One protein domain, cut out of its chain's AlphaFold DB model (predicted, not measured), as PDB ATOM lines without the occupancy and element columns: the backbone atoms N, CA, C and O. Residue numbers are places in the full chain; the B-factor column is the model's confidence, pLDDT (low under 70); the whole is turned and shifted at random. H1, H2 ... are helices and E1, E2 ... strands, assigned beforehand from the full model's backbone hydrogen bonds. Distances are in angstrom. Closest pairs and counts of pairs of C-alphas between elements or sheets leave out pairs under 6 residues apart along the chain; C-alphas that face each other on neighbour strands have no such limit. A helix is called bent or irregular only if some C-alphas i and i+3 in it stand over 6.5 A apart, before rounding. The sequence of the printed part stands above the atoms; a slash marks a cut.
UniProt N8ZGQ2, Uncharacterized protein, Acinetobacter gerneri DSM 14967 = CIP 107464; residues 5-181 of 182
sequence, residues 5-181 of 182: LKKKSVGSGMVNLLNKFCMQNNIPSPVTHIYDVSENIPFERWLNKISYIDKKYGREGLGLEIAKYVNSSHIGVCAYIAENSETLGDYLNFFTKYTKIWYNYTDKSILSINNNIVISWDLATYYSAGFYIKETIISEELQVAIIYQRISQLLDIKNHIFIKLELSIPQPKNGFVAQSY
ATOM      1  N   LEU A   5      32.609  57.286 -46.344       56.81
ATOM      2  CA  LEU A   5      33.129  56.012 -45.841       56.81
ATOM      3  C   LEU A   5      32.290  54.794 -46.258       56.81
ATOM      4  O   LEU A   5      32.826  53.691 -46.275       56.81
ATOM      5  N   LYS A   6      31.011  54.957 -46.641       51.97
ATOM      6  CA  LYS A   6      30.175  53.843 -47.134       51.97
ATOM      7  C   LYS A   6      30.604  53.334 -48.512       51.97
ATOM      8  O   LYS A   6      30.329  52.183 -48.829       51.97
ATOM      9  N   LYS A   7      31.278  54.165 -49.317       68.94
ATOM     10  CA  LYS A   7      31.838  53.767 -50.623       68.94
ATOM     11  C   LYS A   7      33.250  53.186 -50.520       68.94
ATOM     12  O   LYS A   7      33.710  52.559 -51.469       68.94
ATOM     13  N   LYS A   8      33.944  53.432 -49.406       88.88
ATOM     14  CA  LYS A   8      35.299  52.948 -49.132       88.88
ATOM     15  C   LYS A   8      35.227  51.578 -48.465       88.88
ATOM     16  O   LYS A   8      34.346  51.317 -47.644       88.88
ATOM     17  N   SER A   9      36.144  50.691 -48.824       92.31
ATOM     18  CA  SER A   9      36.058  49.285 -48.440       92.31
ATOM     19  C   SER A   9      37.416  48.608 -48.358       92.31
ATOM     20  O   SER A   9      38.393  49.053 -48.958       92.31
ATOM     21  N   VAL A  10      37.458  47.508 -47.616       93.69
ATOM     22  CA  VAL A  10      38.634  46.652 -47.466       93.69
ATOM     23  C   VAL A  10      38.249  45.226 -47.826       93.69
ATOM     24  O   VAL A  10      37.251  44.717 -47.312       93.69
ATOM     25  N   GLY A  11      39.041  44.598 -48.691       92.88
ATOM     26  CA  GLY A  11      38.813  43.225 -49.131       92.88
ATOM     27  C   GLY A  11      39.095  42.209 -48.029       92.88
ATOM     28  O   GLY A  11      39.908  42.447 -47.130       92.88
ATOM     29  N   SER A  12      38.452  41.048 -48.114       93.12
ATOM     30  CA  SER A  12      38.610  39.951 -47.153       93.12
ATOM     31  C   SER A  12      40.062  39.505 -46.969       93.12
ATOM     32  O   SER A  12      40.460  39.190 -45.850       93.12
ATOM     33  N   GLY A  13      40.897  39.582 -48.013       93.12
ATOM     34  CA  GLY A  13      42.337  39.314 -47.926       93.12
ATOM     35  C   GLY A  13      43.052  40.152 -46.856       93.12
ATOM     36  O   GLY A  13      43.847  39.624 -46.081       93.12
ATOM     37  N   MET A  14      42.703  41.430 -46.721       94.44
ATOM     38  CA  MET A  14      43.262  42.307 -45.688       94.44
ATOM     39  C   MET A  14      42.690  42.020 -44.297       94.44
ATOM     40  O   MET A  14      43.404  42.103 -43.297       94.44
ATOM     41  N   VAL A  15      41.418  41.625 -44.216       95.31
ATOM     42  CA  VAL A  15      40.809  41.161 -42.959       95.31
ATOM     43  C   VAL A  15      41.485  39.876 -42.471       95.31
ATOM     44  O   VAL A  15      41.782  39.742 -41.284       95.31
ATOM     45  N   ASN A  16      41.812  38.971 -43.392       94.38
ATOM     46  CA  ASN A  16      42.538  37.739 -43.111       94.38
ATOM     47  C   ASN A  16      43.988  38.014 -42.696       94.38
ATOM     48  O   ASN A  16      44.473  37.377 -41.762       94.38
ATOM     49  N   LEU A  17      44.652  39.004 -43.308       95.50
ATOM     50  CA  LEU A  17      45.970  39.466 -42.866       95.50
ATOM     51  C   LEU A  17      45.932  39.931 -41.404       95.50
ATOM     52  O   LEU A  17      46.778  39.539 -40.602       95.50
ATOM     53  N   LEU A  18      44.923  40.727 -41.048       95.94
ATOM     54  CA  LEU A  18      44.735  41.203 -39.682       95.94
ATOM     55  C   LEU A  18      44.493  40.045 -38.702       95.94
ATOM     56  O   LEU A  18      45.086  40.004 -37.625       95.94
ATOM     57  N   ASN A  19      43.674  39.066 -39.098       95.44
ATOM     58  CA  ASN A  19      43.433  37.860 -38.307       95.44
ATOM     59  C   ASN A  19      44.718  37.039 -38.106       95.44
ATOM     60  O   ASN A  19      45.016  36.609 -36.992       95.44
ATOM     61  N   LYS A  20      45.519  36.875 -39.164       95.56
ATOM     62  CA  LYS A  20      46.817  36.196 -39.110       95.56
ATOM     63  C   LYS A  20      47.770  36.903 -38.147       95.56
ATOM     64  O   LYS A  20      48.383  36.234 -37.320       95.56
ATOM     65  N   PHE A  21      47.854  38.233 -38.204       96.88
ATOM     66  CA  PHE A  21      48.634  39.017 -37.244       96.88
ATOM     67  C   PHE A  21      48.190  38.743 -35.797       96.88
ATOM     68  O   PHE A  21      49.032  38.467 -34.943       96.88
ATOM     69  N   CYS A  22      46.879  38.752 -35.526       96.38
ATOM     70  CA  CYS A  22      46.334  38.443 -34.203       96.38
ATOM     71  C   CYS A  22      46.753  37.051 -33.709       96.38
ATOM     72  O   CYS A  22      47.245  36.927 -32.586       96.38
ATOM     73  N   MET A  23      46.628  36.024 -34.557       95.06
ATOM     74  CA  MET A  23      47.018  34.649 -34.223       95.06
ATOM     75  C   MET A  23      48.510  34.535 -33.889       95.06
ATOM     76  O   MET A  23      48.867  33.909 -32.897       95.06
ATOM     77  N   GLN A  24      49.378  35.164 -34.684       96.62
ATOM     78  CA  GLN A  24      50.833  35.088 -34.497       96.62
ATOM     79  C   GLN A  24      51.319  35.840 -33.250       96.62
ATOM     80  O   GLN A  24      52.366  35.512 -32.701       96.62
ATOM     81  N   ASN A  25      50.549  36.823 -32.775       94.81
ATOM     82  CA  ASN A  25      50.901  37.649 -31.618       94.81
ATOM     83  C   ASN A  25      50.070  37.334 -30.363       94.81
ATOM     84  O   ASN A  25      50.149  38.075 -29.386       94.81
ATOM     85  N   ASN A  26      49.279  36.253 -30.366       94.75
ATOM     86  CA  ASN A  26      48.383  35.870 -29.263       94.75
ATOM     87  C   ASN A  26      47.418  36.996 -28.831       94.75
ATOM     88  O   ASN A  26      47.098  37.152 -27.650       94.75
ATOM     89  N   ILE A  27      46.944  37.791 -29.791       94.94
ATOM     90  CA  ILE A  27      45.953  38.848 -29.568       94.94
ATOM     91  C   ILE A  27      44.572  38.288 -29.931       94.94
ATOM     92  O   ILE A  27      44.425  37.728 -31.019       94.94
ATOM     93  N   PRO A  28      43.537  38.456 -29.085       94.88
ATOM     94  CA  PRO A  28      42.174  38.086 -29.454       94.88
ATOM     95  C   PRO A  28      41.751  38.790 -30.745       94.88
ATOM     96  O   PRO A  28      41.806  40.014 -30.838       94.88
ATOM     97  N   SER A  29      41.345  38.022 -31.752       95.00
ATOM     98  CA  SER A  29      40.985  38.590 -33.048       95.00
ATOM     99  C   SER A  29      39.594  39.234 -32.999       95.00
ATOM    100  O   SER A  29      38.637  38.580 -32.580       95.00
ATOM    101  N   PRO A  30      39.422  40.483 -33.477       93.44
ATOM    102  CA  PRO A  30      38.099  41.069 -33.688       93.44
ATOM    103  C   PRO A  30      37.432  40.547 -34.977       93.44
ATOM    104  O   PRO A  30      36.380  41.049 -35.387       93.44
ATOM    105  N   VAL A  31      38.061  39.609 -35.690       91.94
ATOM    106  CA  VAL A  31      37.517  38.950 -36.880       91.94
ATOM    107  C   VAL A  31      36.736  37.719 -36.430       91.94
ATOM    108  O   VAL A  31      37.311  36.693 -36.092       91.94
ATOM    109  N   THR A  32      35.411  37.841 -36.395       86.19
ATOM    110  CA  THR A  32      34.496  36.783 -35.930       86.19
ATOM    111  C   THR A  32      33.799  36.036 -37.065       86.19
ATOM    112  O   THR A  32      33.081  35.074 -36.815       86.19
ATOM    113  N   HIS A  33      33.978  36.488 -38.305       86.56
ATOM    114  CA  HIS A  33      33.331  35.948 -39.495       86.56
ATOM    115  C   HIS A  33      34.392  35.449 -40.476       86.56
ATOM    116  O   HIS A  33      35.435  36.089 -40.632       86.56
ATOM    117  N   ILE A  34      34.116  34.315 -41.118       85.56
ATOM    118  CA  ILE A  34      34.928  33.784 -42.213       85.56
ATOM    119  C   ILE A  34      34.418  34.448 -43.486       85.56
ATOM    120  O   ILE A  34      33.283  34.202 -43.869       85.56
ATOM    121  N   TYR A  35      35.244  35.302 -44.085       85.00
ATOM    122  CA  TYR A  35      34.883  36.052 -45.283       85.00
ATOM    123  C   TYR A  35      35.265  35.289 -46.553       85.00
ATOM    124  O   TYR A  35      36.386  34.778 -46.653       85.00
ATOM    125  N   ASP A  36      34.385  35.302 -47.549       84.19
ATOM    126  CA  ASP A  36      34.677  34.818 -48.896       84.19
ATOM    127  C   ASP A  36      35.675  35.742 -49.618       84.19
ATOM    128  O   ASP A  36      35.826  36.932 -49.321       84.19
ATOM    129  N   VAL A  37      36.372  35.210 -50.625       79.62
ATOM    130  CA  VAL A  37      37.445  35.926 -51.349       79.62
ATOM    131  C   VAL A  37      36.946  37.198 -52.051       79.62
ATOM    132  O   VAL A  37      37.701  38.156 -52.199       79.62
ATOM    133  N   SER A  38      35.677  37.237 -52.464       81.19
ATOM    134  CA  SER A  38      35.063  38.401 -53.121       81.19
ATOM    135  C   SER A  38      34.462  39.423 -52.154       81.19
ATOM    136  O   SER A  38      33.988  40.474 -52.593       81.19
ATOM    137  N   GLU A  39      34.425  39.126 -50.855       89.06
ATOM    138  CA  GLU A  39      33.779  40.000 -49.884       89.06
ATOM    139  C   GLU A  39      34.634  41.203 -49.503       89.06
ATOM    140  O   GLU A  39      35.863  41.167 -49.428       89.06
ATOM    141  N   ASN A  40      33.925  42.288 -49.207       91.00
ATOM    142  CA  ASN A  40      34.488  43.540 -48.751       91.00
ATOM    143  C   ASN A  40      33.771  43.986 -47.481       91.00
ATOM    144  O   ASN A  40      32.543  43.923 -47.392       91.00
ATOM    145  N   ILE A  41      34.524  44.516 -46.521       92.81
ATOM    146  CA  ILE A  41      33.943  45.215 -45.376       92.81
ATOM    147  C   ILE A  41      33.977  46.729 -45.603       92.81
ATOM    148  O   ILE A  41      34.931  47.237 -46.200       92.81
ATOM    149  N   PRO A  42      32.978  47.481 -45.102       92.62
ATOM    150  CA  PRO A  42      33.050  48.935 -45.058       92.62
ATOM    151  C   PRO A  42      34.323  49.403 -44.352       92.62
ATOM    152  O   PRO A  42      34.692  48.853 -43.310       92.62
ATOM    153  N   PHE A  43      34.960  50.446 -44.882       91.25
ATOM    154  CA  PHE A  43      36.237  50.931 -44.356       91.25
ATOM    155  C   PHE A  43      36.146  51.374 -42.885       91.25
ATOM    156  O   PHE A  43      37.046  51.121 -42.095       91.25
ATOM    157  N   GLU A  44      35.013  51.929 -42.459       90.81
ATOM    158  CA  GLU A  44      34.770  52.244 -41.045       90.81
ATOM    159  C   GLU A  44      34.840  51.002 -40.134       90.81
ATOM    160  O   GLU A  44      35.423  51.042 -39.051       90.81
ATOM    161  N   ARG A  45      34.307  49.854 -40.583       92.62
ATOM    162  CA  ARG A  45      34.422  48.598 -39.824       92.62
ATOM    163  C   ARG A  45      35.868  48.120 -39.752       92.62
ATOM    164  O   ARG A  45      36.249  47.541 -38.739       92.62
ATOM    165  N   TRP A  46      36.652  48.356 -40.801       94.75
ATOM    166  CA  TRP A  46      38.088  48.095 -40.785       94.75
ATOM    167  C   TRP A  46      38.802  48.959 -39.739       94.75
ATOM    168  O   TRP A  46      39.486  48.409 -38.876       94.75
ATOM    169  N   LEU A  47      38.564  50.275 -39.727       94.00
ATOM    170  CA  LEU A  47      39.149  51.189 -38.736       94.00
ATOM    171  C   LEU A  47      38.803  50.775 -37.300       94.00
ATOM    172  O   LEU A  47      39.680  50.730 -36.443       94.00
ATOM    173  N   ASN A  48      37.561  50.361 -37.040       94.88
ATOM    174  CA  ASN A  48      37.161  49.865 -35.719       94.88
ATOM    175  C   ASN A  48      37.935  48.603 -35.292       94.88
ATOM    176  O   ASN A  48      38.302  48.468 -34.122       94.88
ATOM    177  N   LYS A  49      38.221  47.684 -36.227       96.12
ATOM    178  CA  LYS A  49      39.055  46.500 -35.953       96.12
ATOM    179  C   LYS A  49      40.508  46.890 -35.676       96.12
ATOM    180  O   LYS A  49      41.099  46.358 -34.738       96.12
ATOM    181  N   ILE A  50      41.053  47.841 -36.436       96.12
ATOM    182  CA  ILE A  50      42.394  48.395 -36.208       96.12
ATOM    183  C   ILE A  50      42.485  49.046 -34.824       96.12
ATOM    184  O   ILE A  50      43.386  48.712 -34.061       96.12
ATOM    185  N   SER A  51      41.513  49.885 -34.456       96.12
ATOM    186  CA  SER A  51      41.434  50.534 -33.140       96.12
ATOM    187  C   SER A  51      41.416  49.520 -31.992       96.12
ATOM    188  O   SER A  51      42.092  49.688 -30.976       96.12
ATOM    189  N   TYR A  52      40.657  48.431 -32.150       96.62
ATOM    190  CA  TYR A  52      40.608  47.352 -31.166       96.62
ATOM    191  C   TYR A  52      41.981  46.697 -30.970       96.62
ATOM    192  O   TYR A  52      42.414  46.505 -29.833       96.62
ATOM    193  N   ILE A  53      42.668  46.364 -32.065       96.25
ATOM    194  CA  ILE A  53      43.965  45.678 -32.014       96.25
ATOM    195  C   ILE A  53      45.046  46.606 -31.484       96.25
ATOM    196  O   ILE A  53      45.830  46.186 -30.644       96.25
ATOM    197  N   ASP A  54      45.053  47.869 -31.897       95.50
ATOM    198  CA  ASP A  54      45.989  48.877 -31.407       95.50
ATOM    199  C   ASP A  54      45.942  49.021 -29.879       95.50
ATOM    200  O   ASP A  54      46.983  48.978 -29.217       95.50
ATOM    201  N   LYS A  55      44.738  49.058 -29.291       94.94
ATOM    202  CA  LYS A  55      44.554  49.083 -27.829       94.94
ATOM    203  C   LYS A  55      45.117  47.848 -27.121       94.94
ATOM    204  O   LYS A  55      45.472  47.936 -25.950       94.94
ATOM    205  N   LYS A  56      45.154  46.694 -27.792       94.38
ATOM    206  CA  LYS A  56      45.663  45.428 -27.235       94.38
ATOM    207  C   LYS A  56      47.157  45.237 -27.480       94.38
ATOM    208  O   LYS A  56      47.833  44.682 -26.624       94.38
ATOM    209  N   TYR A  57      47.658  45.684 -28.628       93.12
ATOM    210  CA  TYR A  57      49.060  45.567 -29.012       93.12
ATOM    211  C   TYR A  57      49.936  46.558 -28.240       93.12
ATOM    212  O   TYR A  57      51.001  46.188 -27.750       93.12
ATOM    213  N   GLY A  58      49.475  47.805 -28.094       85.88
ATOM    214  CA  GLY A  58      50.089  48.801 -27.213       85.88
ATOM    215  C   GLY A  58      51.484  49.289 -27.627       85.88
ATOM    216  O   GLY A  58      52.154  49.923 -26.816       85.88
ATOM    217  N   ARG A  59      51.936  49.009 -28.856       86.88
ATOM    218  CA  ARG A  59      53.234  49.454 -29.397       86.88
ATOM    219  C   ARG A  59      53.040  50.250 -30.688       86.88
ATOM    220  O   ARG A  59      52.088  50.008 -31.427       86.88
ATOM    221  N   GLU A  60      53.945  51.192 -30.945       86.50
ATOM    222  CA  GLU A  60      53.987  51.954 -32.203       86.50
ATOM    223  C   GLU A  60      54.318  51.047 -33.403       86.50
ATOM    224  O   GLU A  60      54.865  49.955 -33.232       86.50
ATOM    225  N   GLY A  61      54.000  51.505 -34.618       89.00
ATOM    226  CA  GLY A  61      54.317  50.782 -35.850       89.00
ATOM    227  C   GLY A  61      53.414  49.580 -36.128       89.00
ATOM    228  O   GLY A  61      53.822  48.668 -36.848       89.00
ATOM    229  N   LEU A  62      52.204  49.531 -35.554       93.81
ATOM    230  CA  LEU A  62      51.287  48.402 -35.734       93.81
ATOM    231  C   LEU A  62      51.025  48.106 -37.219       93.81
ATOM    232  O   LEU A  62      50.974  46.935 -37.594       93.81
ATOM    233  N   GLY A  63      50.890  49.124 -38.075       93.56
ATOM    234  CA  GLY A  63      50.630  48.900 -39.499       93.56
ATOM    235  C   GLY A  63      51.773  48.147 -40.175       93.56
ATOM    236  O   GLY A  63      51.554  47.237 -40.973       93.56
ATOM    237  N   LEU A  64      53.001  48.460 -39.777       92.31
ATOM    238  CA  LEU A  64      54.220  47.844 -40.294       92.31
ATOM    239  C   LEU A  64      54.389  46.419 -39.775       92.31
ATOM    240  O   LEU A  64      54.788  45.529 -40.522       92.31
ATOM    241  N   GLU A  65      54.045  46.181 -38.511       94.19
ATOM    242  CA  GLU A  65      54.065  44.843 -37.917       94.19
ATOM    243  C   GLU A  65      53.012  43.921 -38.543       94.19
ATOM    244  O   GLU A  65      53.306  42.760 -38.828       94.19
ATOM    245  N   ILE A  66      51.815  44.438 -38.842       95.69
ATOM    246  CA  ILE A  66      50.802  43.702 -39.614       95.69
ATOM    247  C   ILE A  66      51.346  43.375 -41.012       95.69
ATOM    248  O   ILE A  66      51.228  42.235 -41.468       95.69
ATOM    249  N   ALA A  67      51.983  44.342 -41.679       93.81
ATOM    250  CA  ALA A  67      52.491  44.175 -43.038       93.81
ATOM    251  C   ALA A  67      53.533  43.054 -43.174       93.81
ATOM    252  O   ALA A  67      53.627  42.456 -44.239       93.81
ATOM    253  N   LYS A  68      54.284  42.703 -42.120       92.69
ATOM    254  CA  LYS A  68      55.255  41.586 -42.151       92.69
ATOM    255  C   LYS A  68      54.631  40.233 -42.507       92.69
ATOM    256  O   LYS A  68      55.334  39.328 -42.944       92.69
ATOM    257  N   TYR A  69      53.322  40.076 -42.312       94.12
ATOM    258  CA  TYR A  69      52.610  38.821 -42.564       94.12
ATOM    259  C   TYR A  69      51.936  38.761 -43.940       94.12
ATOM    260  O   TYR A  69      51.311  37.732 -44.255       94.12
ATOM    261  N   VAL A  70      52.037  39.836 -44.737       91.88
ATOM    262  CA  VAL A  70      51.412  39.937 -46.057       91.88
ATOM    263  C   VAL A  70      52.006  38.909 -47.018       91.88
ATOM    264  O   VAL A  70      53.155  38.492 -46.916       91.88
ATOM    265  N   ASN A  71      51.180  38.450 -47.948       88.19
ATOM    266  CA  ASN A  71      51.562  37.538 -49.015       88.19
ATOM    267  C   ASN A  71      50.625  37.789 -50.206       88.19
ATOM    268  O   ASN A  71      49.695  38.596 -50.106       88.19
ATOM    269  N   SER A  72      50.848  37.081 -51.311       84.38
ATOM    270  CA  SER A  72      50.046  37.217 -52.530       84.38
ATOM    271  C   SER A  72      48.544  37.020 -52.291       84.38
ATOM    272  O   SER A  72      47.740  37.788 -52.816       84.38
ATOM    273  N   SER A  73      48.151  36.071 -51.433       86.56
ATOM    274  CA  SER A  73      46.735  35.792 -51.146       86.56
ATOM    275  C   SER A  73      45.989  36.952 -50.470       86.56
ATOM    276  O   SER A  73      44.779  37.074 -50.637       86.56
ATOM    277  N   HIS A  74      46.691  37.840 -49.756       88.25
ATOM    278  CA  HIS A  74      46.062  38.977 -49.072       88.25
ATOM    279  C   HIS A  74      45.765  40.164 -50.003       88.25
ATOM    280  O   HIS A  74      44.856  40.942 -49.724       88.25
ATOM    281  N   ILE A  75      46.507  40.300 -51.108       84.62
ATOM    282  CA  ILE A  75      46.364  41.401 -52.082       84.62
ATOM    283  C   ILE A  75      45.761  40.941 -53.423       84.62
ATOM    284  O   ILE A  75      45.656  41.723 -54.370       84.62
ATOM    285  N   GLY A  76      45.338  39.675 -53.500       79.06
ATOM    286  CA  GLY A  76      44.527  39.119 -54.582       79.06
ATOM    287  C   GLY A  76      45.139  39.285 -55.973       79.06
ATOM    288  O   GLY A  76      46.323  39.032 -56.186       79.06
ATOM    289  N   VAL A  77      44.320  39.725 -56.935       74.06
ATOM    290  CA  VAL A  77      44.696  39.864 -58.356       74.06
ATOM    291  C   VAL A  77      45.931  40.745 -58.579       74.06
ATOM    292  O   VAL A  77      46.684  40.505 -59.518       74.06
ATOM    293  N   CYS A  78      46.202  41.710 -57.689       73.88
ATOM    294  CA  CYS A  78      47.415  42.524 -57.771       73.88
ATOM    295  C   CYS A  78      48.687  41.676 -57.682       73.88
ATOM    296  O   CYS A  78      49.680  42.042 -58.302       73.88
ATOM    297  N   ALA A  79      48.672  40.561 -56.945       72.75
ATOM    298  CA  ALA A  79      49.832  39.687 -56.857       72.75
ATOM    299  C   ALA A  79      50.110  38.951 -58.170       72.75
ATOM    300  O   ALA A  79      51.248  38.954 -58.627       72.75
ATOM    301  N   TYR A  80      49.065  38.408 -58.798       73.81
ATOM    302  CA  TYR A  80      49.166  37.703 -60.077       73.81
ATOM    303  C   TYR A  80      49.605  38.622 -61.215       73.81
ATOM    304  O   TYR A  80      50.418  38.236 -62.051       73.81
ATOM    305  N   ILE A  81      49.087  39.853 -61.246       75.88
ATOM    306  CA  ILE A  81      49.490  40.830 -62.259       75.88
ATOM    307  C   ILE A  81      50.968  41.198 -62.095       75.88
ATOM    308  O   ILE A  81      51.685  41.296 -63.085       75.88
ATOM    309  N   ALA A  82      51.430  41.346 -60.851       74.12
ATOM    310  CA  ALA A  82      52.841  41.556 -60.537       74.12
ATOM    311  C   ALA A  82      53.733  40.474 -61.164       74.12
ATOM    312  O   ALA A  82      54.713  40.796 -61.820       74.12
ATOM    313  N   GLU A  83      53.357  39.206 -61.005       73.62
ATOM    314  CA  GLU A  83      54.123  38.056 -61.506       73.62
ATOM    315  C   GLU A  83      54.160  37.959 -63.041       73.62
ATOM    316  O   GLU A  83      55.021  37.279 -63.584       73.62
ATOM    317  N   ASN A  84      53.252  38.648 -63.739       78.75
ATOM    318  CA  ASN A  84      53.171  38.672 -65.203       78.75
ATOM    319  C   ASN A  84      53.568  40.033 -65.805       78.75
ATOM    320  O   ASN A  84      53.343  40.268 -66.989       78.75
ATOM    321  N   SER A  85      54.108  40.952 -65.000       82.12
ATOM    322  CA  SER A  85      54.563  42.265 -65.471       82.12
ATOM    323  C   SER A  85      56.018  42.188 -65.937       82.12
ATOM    324  O   SER A  85      56.865  41.674 -65.213       82.12
ATOM    325  N   GLU A  86      56.321  42.727 -67.121       81.00
ATOM    326  CA  GLU A  86      57.688  42.744 -67.668       81.00
ATOM    327  C   GLU A  86      58.548  43.843 -67.033       81.00
ATOM    328  O   GLU A  86      59.750  43.666 -66.834       81.00
ATOM    329  N   THR A  87      57.937  44.979 -66.681       83.81
ATOM    330  CA  THR A  87      58.617  46.096 -66.017       83.81
ATOM    331  C   THR A  87      57.899  46.544 -64.741       83.81
ATOM    332  O   THR A  87      56.699  46.328 -64.548       83.81
ATOM    333  N   LEU A  88      58.622  47.259 -63.867       83.12
ATOM    334  CA  LEU A  88      58.024  47.926 -62.705       83.12
ATOM    335  C   LEU A  88      56.930  48.922 -63.122       83.12
ATOM    336  O   LEU A  88      55.922  49.047 -62.429       83.12
ATOM    337  N   GLY A  89      57.108  49.610 -64.254       83.19
ATOM    338  CA  GLY A  89      56.114  50.540 -64.790       83.19
ATOM    339  C   GLY A  89      54.788  49.851 -65.116       83.19
ATOM    340  O   GLY A  89      53.729  50.355 -64.739       83.19
ATOM    341  N   ASP A  90      54.842  48.665 -65.728       82.62
ATOM    342  CA  ASP A  90      53.650  47.876 -66.062       82.62
ATOM    343  C   ASP A  90      52.898  47.458 -64.802       82.62
ATOM    344  O   ASP A  90      51.697  47.713 -64.675       82.62
ATOM    345  N   TYR A  91      53.620  46.915 -63.818       86.56
ATOM    346  CA  TYR A  91      53.032  46.561 -62.528       86.56
ATOM    347  C   TYR A  91      52.364  47.766 -61.862       86.56
ATOM    348  O   TYR A  91      51.238  47.668 -61.372       86.56
ATOM    349  N   LEU A  92      53.039  48.915 -61.844       87.31
ATOM    350  CA  LEU A  92      52.553  50.119 -61.183       87.31
ATOM    351  C   LEU A  92      51.291  50.694 -61.845       87.31
ATOM    352  O   LEU A  92      50.366  51.123 -61.145       87.31
ATOM    353  N   ASN A  93      51.189  50.611 -63.173       82.56
ATOM    354  CA  ASN A  93      49.965  50.955 -63.897       82.56
ATOM    355  C   ASN A  93      48.781  50.084 -63.453       82.56
ATOM    356  O   ASN A  93      47.671  50.581 -63.247       82.56
ATOM    357  N   PHE A  94      49.004  48.791 -63.230       82.69
ATOM    358  CA  PHE A  94      47.966  47.901 -62.718       82.69
ATOM    359  C   PHE A  94      47.685  48.095 -61.228       82.69
ATOM    360  O   PHE A  94      46.533  48.022 -60.794       82.69
ATOM    361  N   PHE A  95      48.715  48.381 -60.438       84.69
ATOM    362  CA  PHE A  95      48.602  48.621 -59.009       84.69
ATOM    363  C   PHE A  95      47.610  49.756 -58.707       84.69
ATOM    364  O   PHE A  95      46.680  49.566 -57.920       84.69
ATOM    365  N   THR A  96      47.710  50.904 -59.383       82.44
ATOM    366  CA  THR A  96      46.763  52.024 -59.174       82.44
ATOM    367  C   THR A  96      45.318  51.646 -59.484       82.44
ATOM    368  O   THR A  96      44.404  52.044 -58.761       82.44
ATOM    369  N   LYS A  97      45.102  50.817 -60.510       81.62
ATOM    370  CA  LYS A  97      43.772  50.371 -60.933       81.62
ATOM    371  C   LYS A  97      43.154  49.356 -59.971       81.62
ATOM    372  O   LYS A  97      41.957  49.422 -59.696       81.62
ATOM    373  N   TYR A  98      43.955  48.423 -59.464       84.88
ATOM    374  CA  TYR A  98      43.457  47.254 -58.735       84.88
ATOM    375  C   TYR A  98      43.632  47.326 -57.213       84.88
ATOM    376  O   TYR A  98      43.019  46.536 -56.500       84.88
ATOM    377  N   THR A  99      44.359  48.315 -56.683       86.19
ATOM    378  CA  THR A  99      44.453  48.559 -55.228       86.19
ATOM    379  C   THR A  99      43.100  48.717 -54.550       86.19
ATOM    380  O   THR A  99      42.915  48.235 -53.437       86.19
ATOM    381  N   LYS A 100      42.116  49.307 -55.237       87.38
ATOM    382  CA  LYS A 100      40.746  49.460 -54.724       87.38
ATOM    383  C   LYS A 100      40.037  48.124 -54.461       87.38
ATOM    384  O   LYS A 100      39.057  48.106 -53.728       87.38
ATOM    385  N   ILE A 101      40.510  47.011 -55.023       85.81
ATOM    386  CA  ILE A 101      39.919  45.692 -54.763       85.81
ATOM    387  C   ILE A 101      40.216  45.236 -53.335       85.81
ATOM    388  O   ILE A 101      39.331  44.717 -52.667       85.81
ATOM    389  N   TRP A 102      41.446  45.427 -52.857       87.56
ATOM    390  CA  TRP A 102      41.853  44.954 -51.533       87.56
ATOM    391  C   TRP A 102      41.894  46.075 -50.485       87.56
ATOM    392  O   TRP A 102      41.689  45.803 -49.302       87.56
ATOM    393  N   TYR A 103      42.085  47.336 -50.895       89.44
ATOM    394  CA  TYR A 103      42.148  48.497 -50.003       89.44
ATOM    395  C   TYR A 103      41.662  49.789 -50.679       89.44
ATOM    396  O   TYR A 103      42.437  50.672 -51.059       89.44
ATOM    397  N   ASN A 104      40.344  49.926 -50.825       89.19
ATOM    398  CA  ASN A 104      39.705  51.149 -51.307       89.19
ATOM    399  C   ASN A 104      39.597  52.170 -50.174       89.19
ATOM    400  O   ASN A 104      38.543  52.334 -49.559       89.19
ATOM    401  N   TYR A 105      40.708  52.856 -49.933       84.94
ATOM    402  CA  TYR A 105      40.852  53.891 -48.920       84.94
ATOM    403  C   TYR A 105      41.175  55.246 -49.570       84.94
ATOM    404  O   TYR A 105      40.309  56.120 -49.640       84.94
ATOM    405  N   THR A 106      42.363  55.381 -50.155       84.94
ATOM    406  CA  THR A 106      42.823  56.568 -50.886       84.94
ATOM    407  C   THR A 106      43.136  56.218 -52.332       84.94
ATOM    408  O   THR A 106      43.582  55.108 -52.645       84.94
ATOM    409  N   ASP A 107      42.866  57.169 -53.222       85.69
ATOM    410  CA  ASP A 107      43.182  57.029 -54.636       85.69
ATOM    411  C   ASP A 107      44.668  57.343 -54.824       85.69
ATOM    412  O   ASP A 107      45.163  58.352 -54.327       85.69
ATOM    413  N   LYS A 108      45.383  56.437 -55.492       87.31
ATOM    414  CA  LYS A 108      46.830  56.540 -55.685       87.31
ATOM    415  C   LYS A 108      47.121  57.105 -57.061       87.31
ATOM    416  O   LYS A 108      46.553  56.638 -58.049       87.31
ATOM    417  N   SER A 109      48.030  58.065 -57.111       88.56
ATOM    418  CA  SER A 109      48.591  58.606 -58.337       88.56
ATOM    419  C   SER A 109      50.029  58.125 -58.501       88.56
ATOM    420  O   SER A 109      50.737  57.904 -57.515       88.56
ATOM    421  N   ILE A 110      50.435  57.915 -59.753       89.94
ATOM    422  CA  ILE A 110      51.802  57.542 -60.101       89.94
ATOM    423  C   ILE A 110      52.322  58.534 -61.123       89.94
ATOM    424  O   ILE A 110      51.674  58.790 -62.137       89.94
ATOM    425  N   LEU A 111      53.492  59.090 -60.833       89.56
ATOM    426  CA  LEU A 111      54.159  60.089 -61.655       89.56
ATOM    427  C   LEU A 111      55.592  59.640 -61.926       89.56
ATOM    428  O   LEU A 111      56.257  59.103 -61.041       89.56
ATOM    429  N   SER A 112      56.079  59.893 -63.138       87.56
ATOM    430  CA  SER A 112      57.500  59.773 -63.469       87.56
ATOM    431  C   SER A 112      58.112  61.172 -63.473       87.56
ATOM    432  O   SER A 112      57.678  62.029 -64.242       87.56
ATOM    433  N   ILE A 113      59.072  61.428 -62.583       88.12
ATOM    434  CA  ILE A 113      59.727  62.732 -62.418       88.12
ATOM    435  C   ILE A 113      61.235  62.512 -62.323       88.12
ATOM    436  O   ILE A 113      61.711  61.883 -61.381       88.12
ATOM    437  N   ASN A 114      62.003  63.071 -63.266       85.19
ATOM    438  CA  ASN A 114      63.473  63.027 -63.270       85.19
ATOM    439  C   ASN A 114      64.034  61.610 -63.023       85.19
ATOM    440  O   ASN A 114      64.835  61.413 -62.111       85.19
ATOM    441  N   ASN A 115      63.567  60.621 -63.794       84.44
ATOM    442  CA  ASN A 115      63.915  59.195 -63.675       84.44
ATOM    443  C   ASN A 115      63.480  58.501 -62.371       84.44
ATOM    444  O   ASN A 115      63.798  57.330 -62.174       84.44
ATOM    445  N   ASN A 116      62.719  59.174 -61.511       85.00
ATOM    446  CA  ASN A 116      62.130  58.577 -60.319       85.00
ATOM    447  C   ASN A 116      60.649  58.305 -60.541       85.00
ATOM    448  O   ASN A 116      59.952  59.080 -61.199       85.00
ATOM    449  N   ILE A 117      60.159  57.231 -59.931       88.25
ATOM    450  CA  ILE A 117      58.730  56.957 -59.854       88.25
ATOM    451  C   ILE A 117      58.225  57.433 -58.497       88.25
ATOM    452  O   ILE A 117      58.748  57.044 -57.456       88.25
ATOM    453  N   VAL A 118      57.201  58.279 -58.519       89.75
ATOM    454  CA  VAL A 118      56.547  58.818 -57.330       89.75
ATOM    455  C   VAL A 118      55.169  58.190 -57.219       89.75
ATOM    456  O   VAL A 118      54.351  58.333 -58.125       89.75
ATOM    457  N   ILE A 119      54.915  57.507 -56.103       89.81
ATOM    458  CA  ILE A 119      53.585  57.031 -55.719       89.81
ATOM    459  C   ILE A 119      53.079  57.975 -54.634       89.81
ATOM    460  O   ILE A 119      53.715  58.103 -53.591       89.81
ATOM    461  N   SER A 120      51.949  58.631 -54.871       89.50
ATOM    462  CA  SER A 120      51.360  59.570 -53.916       89.50
ATOM    463  C   SER A 120      49.857  59.365 -53.795       89.50
ATOM    464  O   SER A 120      49.207  58.815 -54.687       89.50
ATOM    465  N   TRP A 121      49.296  59.789 -52.673       89.44
ATOM    466  CA  TRP A 121      47.859  59.818 -52.442       89.44
ATOM    467  C   TRP A 121      47.521  60.935 -51.460       89.44
ATOM    468  O   TRP A 121      48.362  61.347 -50.661       89.44
ATOM    469  N   ASP A 122      46.284  61.416 -51.527       85.56
ATOM    470  CA  ASP A 122      45.819  62.485 -50.649       85.56
ATOM    471  C   ASP A 122      45.539  61.976 -49.234       85.56
ATOM    472  O   ASP A 122      45.072  60.850 -49.025       85.56
ATOM    473  N   LEU A 123      45.751  62.860 -48.257       82.56
ATOM    474  CA  LEU A 123      45.350  62.626 -46.878       82.56
ATOM    475  C   LEU A 123      43.824  62.536 -46.784       82.56
ATOM    476  O   LEU A 123      43.092  63.378 -47.312       82.56
ATOM    477  N   ALA A 124      43.325  61.523 -46.085       81.62
ATOM    478  CA  ALA A 124      41.889  61.312 -46.019       81.62
ATOM    479  C   ALA A 124      41.151  62.431 -45.275       81.62
ATOM    480  O   ALA A 124      41.538  62.855 -44.189       81.62
ATOM    481  N   THR A 125      40.014  62.855 -45.824       80.44
ATOM    482  CA  THR A 125      39.238  64.004 -45.327       80.44
ATOM    483  C   THR A 125      38.813  63.886 -43.864       80.44
ATOM    484  O   THR A 125      38.772  64.885 -43.151       80.44
ATOM    485  N   TYR A 126      38.521  62.674 -43.387       78.12
ATOM    486  CA  TYR A 126      38.122  62.443 -41.999       78.12
ATOM    487  C   TYR A 126      39.297  62.576 -41.013       78.12
ATOM    488  O   TYR A 126      39.066  62.962 -39.869       78.12
ATOM    489  N   TYR A 127      40.538  62.348 -41.462       82.19
ATOM    490  CA  TYR A 127      41.735  62.637 -40.671       82.19
ATOM    491  C   TYR A 127      41.877  64.145 -40.462       82.19
ATOM    492  O   TYR A 127      42.019  64.603 -39.332       82.19
ATOM    493  N   SER A 128      41.735  64.934 -41.532       80.19
ATOM    494  CA  SER A 128      41.748  66.403 -41.449       80.19
ATOM    495  C   SER A 128      40.625  66.954 -40.562       80.19
ATOM    496  O   SER A 128      40.767  68.024 -39.979       80.19
ATOM    497  N   ALA A 129      39.523  66.214 -40.427       84.38
ATOM    498  CA  ALA A 129      38.408  66.541 -39.543       84.38
ATOM    499  C   ALA A 129      38.594  66.072 -38.083       84.38
ATOM    500  O   ALA A 129      37.687  66.255 -37.274       84.38
ATOM    501  N   GLY A 130      39.735  65.472 -37.723       85.12
ATOM    502  CA  GLY A 130      40.026  65.042 -36.350       85.12
ATOM    503  C   GLY A 130      39.523  63.641 -35.981       85.12
ATOM    504  O   GLY A 130      39.633  63.245 -34.821       85.12
ATOM    505  N   PHE A 131      38.981  62.872 -36.929       86.44
ATOM    506  CA  PHE A 131      38.436  61.534 -36.679       86.44
ATOM    507  C   PHE A 131      39.412  60.432 -37.093       86.44
ATOM    508  O   PHE A 131      40.128  60.559 -38.084       86.44
ATOM    509  N   TYR A 132      39.398  59.312 -36.360       88.56
ATOM    510  CA  TYR A 132      40.183  58.109 -36.672       88.56
ATOM    511  C   TYR A 132      41.683  58.382 -36.911       88.56
ATOM    512  O   TYR A 132      42.306  57.786 -37.794       88.56
ATOM    513  N   ILE A 133      42.266  59.330 -36.165       90.12
ATOM    514  CA  ILE A 133      43.646  59.802 -36.368       90.12
ATOM    515  C   ILE A 133      44.641  58.644 -36.277       90.12
ATOM    516  O   ILE A 133      45.456  58.447 -37.178       90.12
ATOM    517  N   LYS A 134      44.552  57.841 -35.213       90.81
ATOM    518  CA  LYS A 134      45.498  56.750 -34.970       90.81
ATOM    519  C   LYS A 134      45.295  55.591 -35.942       90.81
ATOM    520  O   LYS A 134      46.255  55.039 -36.465       90.81
ATOM    521  N   GLU A 135      44.046  55.261 -36.244       93.12
ATOM    522  CA  GLU A 135      43.682  54.215 -37.197       93.12
ATOM    523  C   GLU A 135      44.117  54.575 -38.626       93.12
ATOM    524  O   GLU A 135      44.503  53.696 -39.399       93.12
ATOM    525  N   THR A 136      44.105  55.867 -38.965       90.06
ATOM    526  CA  THR A 136      44.652  56.376 -40.229       90.06
ATOM    527  C   THR A 136      46.160  56.221 -40.275       90.06
ATOM    528  O   THR A 136      46.663  55.679 -41.249       90.06
ATOM    529  N   ILE A 137      46.874  56.609 -39.213       89.69
ATOM    530  CA  ILE A 137      48.331  56.424 -39.115       89.69
ATOM    531  C   ILE A 137      48.712  54.958 -39.359       89.69
ATOM    532  O   ILE A 137      49.556  54.664 -40.198       89.69
ATOM    533  N   ILE A 138      48.014  54.031 -38.701       92.69
ATOM    534  CA  ILE A 138      48.231  52.588 -38.865       92.69
ATOM    535  C   ILE A 138      47.903  52.125 -40.296       92.69
ATOM    536  O   ILE A 138      48.582  51.261 -40.851       92.69
ATOM    537  N   SER A 139      46.867  52.694 -40.914       92.06
ATOM    538  CA  SER A 139      46.475  52.386 -42.296       92.06
ATOM    539  C   SER A 139      47.491  52.885 -43.330       92.06
ATOM    540  O   SER A 139      47.708  52.225 -44.346       92.06
ATOM    541  N   GLU A 140      48.095  54.044 -43.089       89.62
ATOM    542  CA  GLU A 140      49.171  54.624 -43.898       89.62
ATOM    543  C   GLU A 140      50.444  53.777 -43.795       89.62
ATOM    544  O   GLU A 140      50.958  53.311 -44.812       89.62
ATOM    545  N   GLU A 141      50.877  53.472 -42.568       91.31
ATOM    546  CA  GLU A 141      51.984  52.552 -42.282       91.31
ATOM    547  C   GLU A 141      51.831  51.223 -43.035       91.31
ATOM    548  O   GLU A 141      52.722  50.799 -43.774       91.31
ATOM    549  N   LEU A 142      50.671  50.578 -42.882       92.44
ATOM    550  CA  LEU A 142      50.371  49.294 -43.506       92.44
ATOM    551  C   LEU A 142      50.490  49.353 -45.032       92.44
ATOM    552  O   LEU A 142      51.095  48.469 -45.637       92.44
ATOM    553  N   GLN A 143      49.940  50.388 -45.667       90.31
ATOM    554  CA  GLN A 143      50.013  50.531 -47.121       90.31
ATOM    555  C   GLN A 143      51.440  50.753 -47.610       90.31
ATOM    556  O   GLN A 143      51.848  50.094 -48.566       90.31
ATOM    557  N   VAL A 144      52.196  51.644 -46.962       90.12
ATOM    558  CA  VAL A 144      53.595  51.920 -47.318       90.12
ATOM    559  C   VAL A 144      54.423  50.639 -47.232       90.12
ATOM    560  O   VAL A 144      55.126  50.299 -48.185       90.12
ATOM    561  N   ALA A 145      54.286  49.877 -46.144       90.94
ATOM    562  CA  ALA A 145      55.020  48.627 -45.975       90.94
ATOM    563  C   ALA A 145      54.616  47.551 -46.991       90.94
ATOM    564  O   ALA A 145      55.488  46.861 -47.519       90.94
ATOM    565  N   ILE A 146      53.325  47.417 -47.314       90.38
ATOM    566  CA  ILE A 146      52.871  46.487 -48.359       90.38
ATOM    567  C   ILE A 146      53.460  46.880 -49.718       90.38
ATOM    568  O   ILE A 146      53.971  46.017 -50.429       90.38
ATOM    569  N   ILE A 147      53.425  48.167 -50.079       89.06
ATOM    570  CA  ILE A 147      53.997  48.663 -51.340       89.06
ATOM    571  C   ILE A 147      55.490  48.354 -51.402       89.06
ATOM    572  O   ILE A 147      55.945  47.766 -52.382       89.06
ATOM    573  N   TYR A 148      56.231  48.691 -50.345       88.88
ATOM    574  CA  TYR A 148      57.664  48.433 -50.266       88.88
ATOM    575  C   TYR A 148      57.977  46.951 -50.459       88.88
ATOM    576  O   TYR A 148      58.774  46.597 -51.323       88.88
ATOM    577  N   GLN A 149      57.314  46.070 -49.703       86.88
ATOM    578  CA  GLN A 149      57.558  44.630 -49.792       86.88
ATOM    579  C   GLN A 149      57.230  44.074 -51.180       86.88
ATOM    580  O   GLN A 149      57.944  43.209 -51.677       86.88
ATOM    581  N   ARG A 150      56.175  44.571 -51.834       84.69
ATOM    582  CA  ARG A 150      55.816  44.117 -53.183       84.69
ATOM    583  C   ARG A 150      56.801  44.582 -54.239       84.69
ATOM    584  O   ARG A 150      57.178  43.777 -55.082       84.69
ATOM    585  N   ILE A 151      57.249  45.831 -54.177       87.12
ATOM    586  CA  ILE A 151      58.283  46.326 -55.091       87.12
ATOM    587  C   ILE A 151      59.609  45.598 -54.827       87.12
ATOM    588  O   ILE A 151      60.259  45.173 -55.775       87.12
ATOM    589  N   SER A 152      59.961  45.359 -53.560       86.06
ATOM    590  CA  SER A 152      61.136  44.567 -53.164       86.06
ATOM    591  C   SER A 152      61.134  43.183 -53.801       86.06
ATOM    592  O   SER A 152      62.113  42.786 -54.424       86.06
ATOM    593  N   GLN A 153      60.007  42.474 -53.690       82.56
ATOM    594  CA  GLN A 153      59.826  41.142 -54.264       82.56
ATOM    595  C   GLN A 153      59.906  41.149 -55.793       82.56
ATOM    596  O   GLN A 153      60.485  40.236 -56.366       82.56
ATOM    597  N   LEU A 154      59.337  42.164 -56.446       81.62
ATOM    598  CA  LEU A 154      59.353  42.284 -57.905       81.62
ATOM    599  C   LEU A 154      60.737  42.594 -58.469       81.62
ATOM    600  O   LEU A 154      61.079  42.115 -59.543       81.62
ATOM    601  N   LEU A 155      61.509  43.420 -57.766       83.81
ATOM    602  CA  LEU A 155      62.839  43.827 -58.207       83.81
ATOM    603  C   LEU A 155      63.941  42.862 -57.751       83.81
ATOM    604  O   LEU A 155      65.079  43.021 -58.180       83.81
ATOM    605  N   ASP A 156      63.628  41.912 -56.865       84.38
ATOM    606  CA  ASP A 156      64.605  41.102 -56.119       84.38
ATOM    607  C   ASP A 156      65.670  41.964 -55.399       84.38
ATOM    608  O   ASP A 156      66.841  41.610 -55.261       84.38
ATOM    609  N   ILE A 157      65.252  43.141 -54.918       83.38
ATOM    610  CA  ILE A 157      66.098  44.102 -54.199       83.38
ATOM    611  C   ILE A 157      65.628  44.171 -52.752       83.38
ATOM    612  O   ILE A 157      64.454  44.417 -52.483       83.38
ATOM    613  N   LYS A 158      66.550  43.999 -51.802       74.94
ATOM    614  CA  LYS A 158      66.217  43.968 -50.368       74.94
ATOM    615  C   LYS A 158      66.347  45.317 -49.656       74.94
ATOM    616  O   LYS A 158      65.728  45.472 -48.614       74.94
ATOM    617  N   ASN A 159      67.105  46.268 -50.211       73.56
ATOM    618  CA  ASN A 159      67.417  47.560 -49.586       73.56
ATOM    619  C   ASN A 159      67.345  48.715 -50.606       73.56
ATOM    620  O   ASN A 159      67.541  48.491 -51.796       73.56
ATOM    621  N   HIS A 160      67.133  49.949 -50.127       74.94
ATOM    622  CA  HIS A 160      67.213  51.200 -50.912       74.94
ATOM    623  C   HIS A 160      66.239  51.280 -52.097       74.94
ATOM    624  O   HIS A 160      66.548  51.821 -53.157       74.94
ATOM    625  N   ILE A 161      65.041  50.728 -51.913       81.50
ATOM    626  CA  ILE A 161      63.971  50.775 -52.917       81.50
ATOM    627  C   ILE A 161      63.376  52.180 -52.997       81.50
ATOM    628  O   ILE A 161      63.098  52.682 -54.085       81.50
ATOM    629  N   PHE A 162      63.154  52.816 -51.846       82.94
ATOM    630  CA  PHE A 162      62.649  54.179 -51.791       82.94
ATOM    631  C   PHE A 162      63.811  55.144 -51.654       82.94
ATOM    632  O   PHE A 162      64.557  55.104 -50.689       82.94
ATOM    633  N   ILE A 163      63.917  56.059 -52.611       81.94
ATOM    634  CA  ILE A 163      64.866  57.175 -52.541       81.94
ATOM    635  C   ILE A 163      64.383  58.213 -51.517       81.94
ATOM    636  O   ILE A 163      65.176  58.933 -50.913       81.94
ATOM    637  N   LYS A 164      63.060  58.316 -51.332       83.81
ATOM    638  CA  LYS A 164      62.419  59.256 -50.416       83.81
ATOM    639  C   LYS A 164      61.052  58.730 -49.984       83.81
ATOM    640  O   LYS A 164      60.293  58.244 -50.817       83.81
ATOM    641  N   LEU A 165      60.727  58.906 -48.705       84.06
ATOM    642  CA  LEU A 165      59.395  58.684 -48.151       84.06
ATOM    643  C   LEU A 165      58.900  59.975 -47.493       84.06
ATOM    644  O   LEU A 165      59.513  60.477 -46.550       84.06
ATOM    645  N   GLU A 166      57.783  60.504 -47.984       82.44
ATOM    646  CA  GLU A 166      57.084  61.635 -47.378       82.44
ATOM    647  C   GLU A 166      55.775  61.139 -46.780       82.44
ATOM    648  O   GLU A 166      54.930  60.584 -47.477       82.44
ATOM    649  N   LEU A 167      55.617  61.326 -45.473       75.00
ATOM    650  CA  LEU A 167      54.397  60.967 -44.770       75.00
ATOM    651  C   LEU A 167      53.600  62.236 -44.484       75.00
ATOM    652  O   LEU A 167      54.106  63.173 -43.875       75.00
ATOM    653  N   SER A 168      52.328  62.240 -44.880       69.06
ATOM    654  CA  SER A 168      51.368  63.283 -44.488       69.06
ATOM    655  C   SER A 168      50.929  63.162 -43.019       69.06
ATOM    656  O   SER A 168      50.190  64.004 -42.512       69.06
ATOM    657  N   ILE A 169      51.379  62.105 -42.343       71.12
ATOM    658  CA  ILE A 169      51.181  61.824 -40.923       71.12
ATOM    659  C   ILE A 169      52.481  62.065 -40.138       71.12
ATOM    660  O   ILE A 169      53.564  62.014 -40.727       71.12
ATOM    661  N   PRO A 170      52.409  62.304 -38.812       69.00
ATOM    662  CA  PRO A 170      53.602  62.428 -37.983       69.00
ATOM    663  C   PRO A 170      54.513  61.211 -38.151       69.00
ATOM    664  O   PRO A 170      54.034  60.076 -38.139       69.00
ATOM    665  N   GLN A 171      55.822  61.442 -38.284       63.25
ATOM    666  CA  GLN A 171      56.773  60.336 -38.307       63.25
ATOM    667  C   GLN A 171      56.690  59.537 -36.994       63.25
ATOM    668  O   GLN A 171      56.481  60.138 -35.932       63.25
ATOM    669  N   PRO A 172      56.871  58.202 -37.037       59.22
ATOM    670  CA  PRO A 172      56.967  57.396 -35.826       59.22
ATOM    671  C   PRO A 172      58.060  57.959 -34.913       59.22
ATOM    672  O   PRO A 172      59.129  58.340 -35.393       59.22
ATOM    673  N   LYS A 173      57.836  57.986 -33.593       55.53
ATOM    674  CA  LYS A 173      58.842  58.507 -32.650       55.53
ATOM    675  C   LYS A 173      60.121  57.665 -32.664       55.53
ATOM    676  O   LYS A 173      61.208  58.188 -32.430       55.53
ATOM    677  N   ASN A 174      60.002  56.380 -32.994       54.91
ATOM    678  CA  ASN A 174      61.132  55.493 -33.251       54.91
ATOM    679  C   ASN A 174      61.597  55.596 -34.715       54.91
ATOM    680  O   ASN A 174      61.145  54.843 -35.576       54.91
ATOM    681  N   GLY A 175      62.557  56.487 -34.993       48.22
ATOM    682  CA  GLY A 175      63.112  56.733 -36.339       48.22
ATOM    683  C   GLY A 175      63.695  55.508 -37.069       48.22
ATOM    684  O   GLY A 175      63.819  55.528 -38.292       48.22
ATOM    685  N   PHE A 176      63.968  54.409 -36.355       43.28
ATOM    686  CA  PHE A 176      64.378  53.116 -36.928       43.28
ATOM    687  C   PHE A 176      63.347  52.564 -37.924       43.28
ATOM    688  O   PHE A 176      63.670  51.903 -38.910       43.28
ATOM    689  N   VAL A 177      62.083  52.875 -37.665       48.78
ATOM    690  CA  VAL A 177      60.941  52.415 -38.434       48.78
ATOM    691  C   VAL A 177      60.883  53.095 -39.807       48.78
ATOM    692  O   VAL A 177      60.662  52.418 -40.801       48.78
ATOM    693  N   ALA A 178      61.154  54.400 -39.886       48.19
ATOM    694  CA  ALA A 178      61.225  55.124 -41.158       48.19
ATOM    695  C   ALA A 178      62.503  54.782 -41.952       48.19
ATOM    696  O   ALA A 178      62.455  54.643 -43.173       48.19
ATOM    697  N   GLN A 179      63.630  54.572 -41.259       47.16
ATOM    698  CA  GLN A 179      64.906  54.178 -41.875       47.16
ATOM    699  C   GLN A 179      64.877  52.770 -42.478       47.16
ATOM    700  O   GLN A 179      65.548  52.529 -43.470       47.16
ATOM    701  N   SER A 180      64.069  51.855 -41.928       48.00
ATOM    702  CA  SER A 180      63.902  50.495 -42.474       48.00
ATOM    703  C   SER A 180      63.292  50.481 -43.883       48.00
ATOM    704  O   SER A 180      63.403  49.485 -44.590       48.00
ATOM    705  N   TYR A 181      62.642  51.579 -44.277       48.53
ATOM    706  CA  TYR A 181      62.000  51.752 -45.579       48.53
ATOM    707  C   TYR A 181      62.645  52.870 -46.417       48.53
ATOM    708  O   TYR A 181      62.069  53.235 -47.439       48.53
TER     709      TYR A 181
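Overview. This is residues 5 to 181 of the 182 residues of an uncharacterized protein of Acinetobacter gerneri DSM 14967 = CIP 107464 (UniProt N8ZGQ2). One long helix, H8, runs through the middle of a rounded, mostly helical body, with H3 alongside it, H2 crossing its first part, and the helical hairpin of H5 and H6 by its last residues. H1 and H2 lie side by side and are each preceded by a short strand, E1 and E2, while the strand hairpin of E3 and E4 packs on H6 through E3. The printed part has 177 residues, with nine named helices and four named strands in the order E1, H1, E2, H2, H3, H4, H5, H6, E3, E4, H7, H8, H9; the strands make two antiparallel sheets, E1 - E2 and E3 - E4. The whole is compact, with a radius of gyration of the C-alphas of 15.7 A and spans of 44 by 37 by 31 A.

Along the chain. E1 is residues 9 to 11, beginning at C-alpha 9 at (36.058, 49.285, -48.440). H1, residues 12 to 24, is 18.3 A long. E2 is residues 40 to 42, and H2 follows as residues 43 to 57, 20.7 A long. H3 is residues 62 to 67, H4 residues 72 to 75 and H5 residues 77 to 83. H6, residues 88 to 102, is 19.9 A long and only just irregular: C-alphas 97 and 100 are 7.0 A apart. E3, residues 108 to 113, is 15.8 A long, and E4, residues 116 to 121, is 16.3 A. H7 is residues 125 to 128. H8, residues 133 to 155, is the longest helix at 33.2 A and begins at C-alpha 133 at (43.646, 59.802, -36.368). H9, residues 176 to 179, ends at C-alpha 179 at (64.906, 54.178, -41.875).

Arrangement. E1 and E2 are antiparallel neighbours, with N 10 and O 41 at 2.9 A, within hydrogen-bond range. Residues 9 to 10 of E1 also pair, antiparallel, with residues 103 to 104. H1 and H2 run the same way at a shallow tilt of 8 degrees, close but not clearly touching; their closest C-alphas, Val 15 and Trp 46, are 7.8 A apart. H1 touches H4, closest at the C-alphas of Gly 13 and His 74, 3.9 A. H2 touches H8, about perpendicular at 86 degrees, closest at the C-alphas of Leu 47 and Glu 135, 5.7 A. H3 touches H8 at a shallow tilt of 26 degrees, the same way, closest at the C-alphas of Gly 63 and Leu 142, 4.0 A. H5 and H6 form a helical hairpin and touch at a shallow tilt of 19 degrees, opposite ways, closest at the C-alphas of Ala 82 and Tyr 91, 5.4 A. The closest C-alphas of H6 and E3, Thr 96 and Lys 108, are 5.7 A apart. E3 and E4 form an antiparallel hairpin, with N 111 and O 118 at 2.9 A and N 118 and O 111 at 2.8 A. H7 and H9 touch no helix. Every O i to N i+4 pair is within hydrogen-bond range in H1, H2, H3, H5 and H8, and 7 of 11 are in H6; H4, H7 and H9 are too short for such a pair.

Size, cuts and confidence. The two C-alphas farthest apart, those of Thr 32 and Asn 114, are 47.7 A apart. The printed part has no cut. The links from H1 to E2, 15 residues, and from H8 to H9, 20 residues, are long. The mean pLDDT of the printed part is 84.7; residues 5 to 7, 168 and 170 to 181 are under 70.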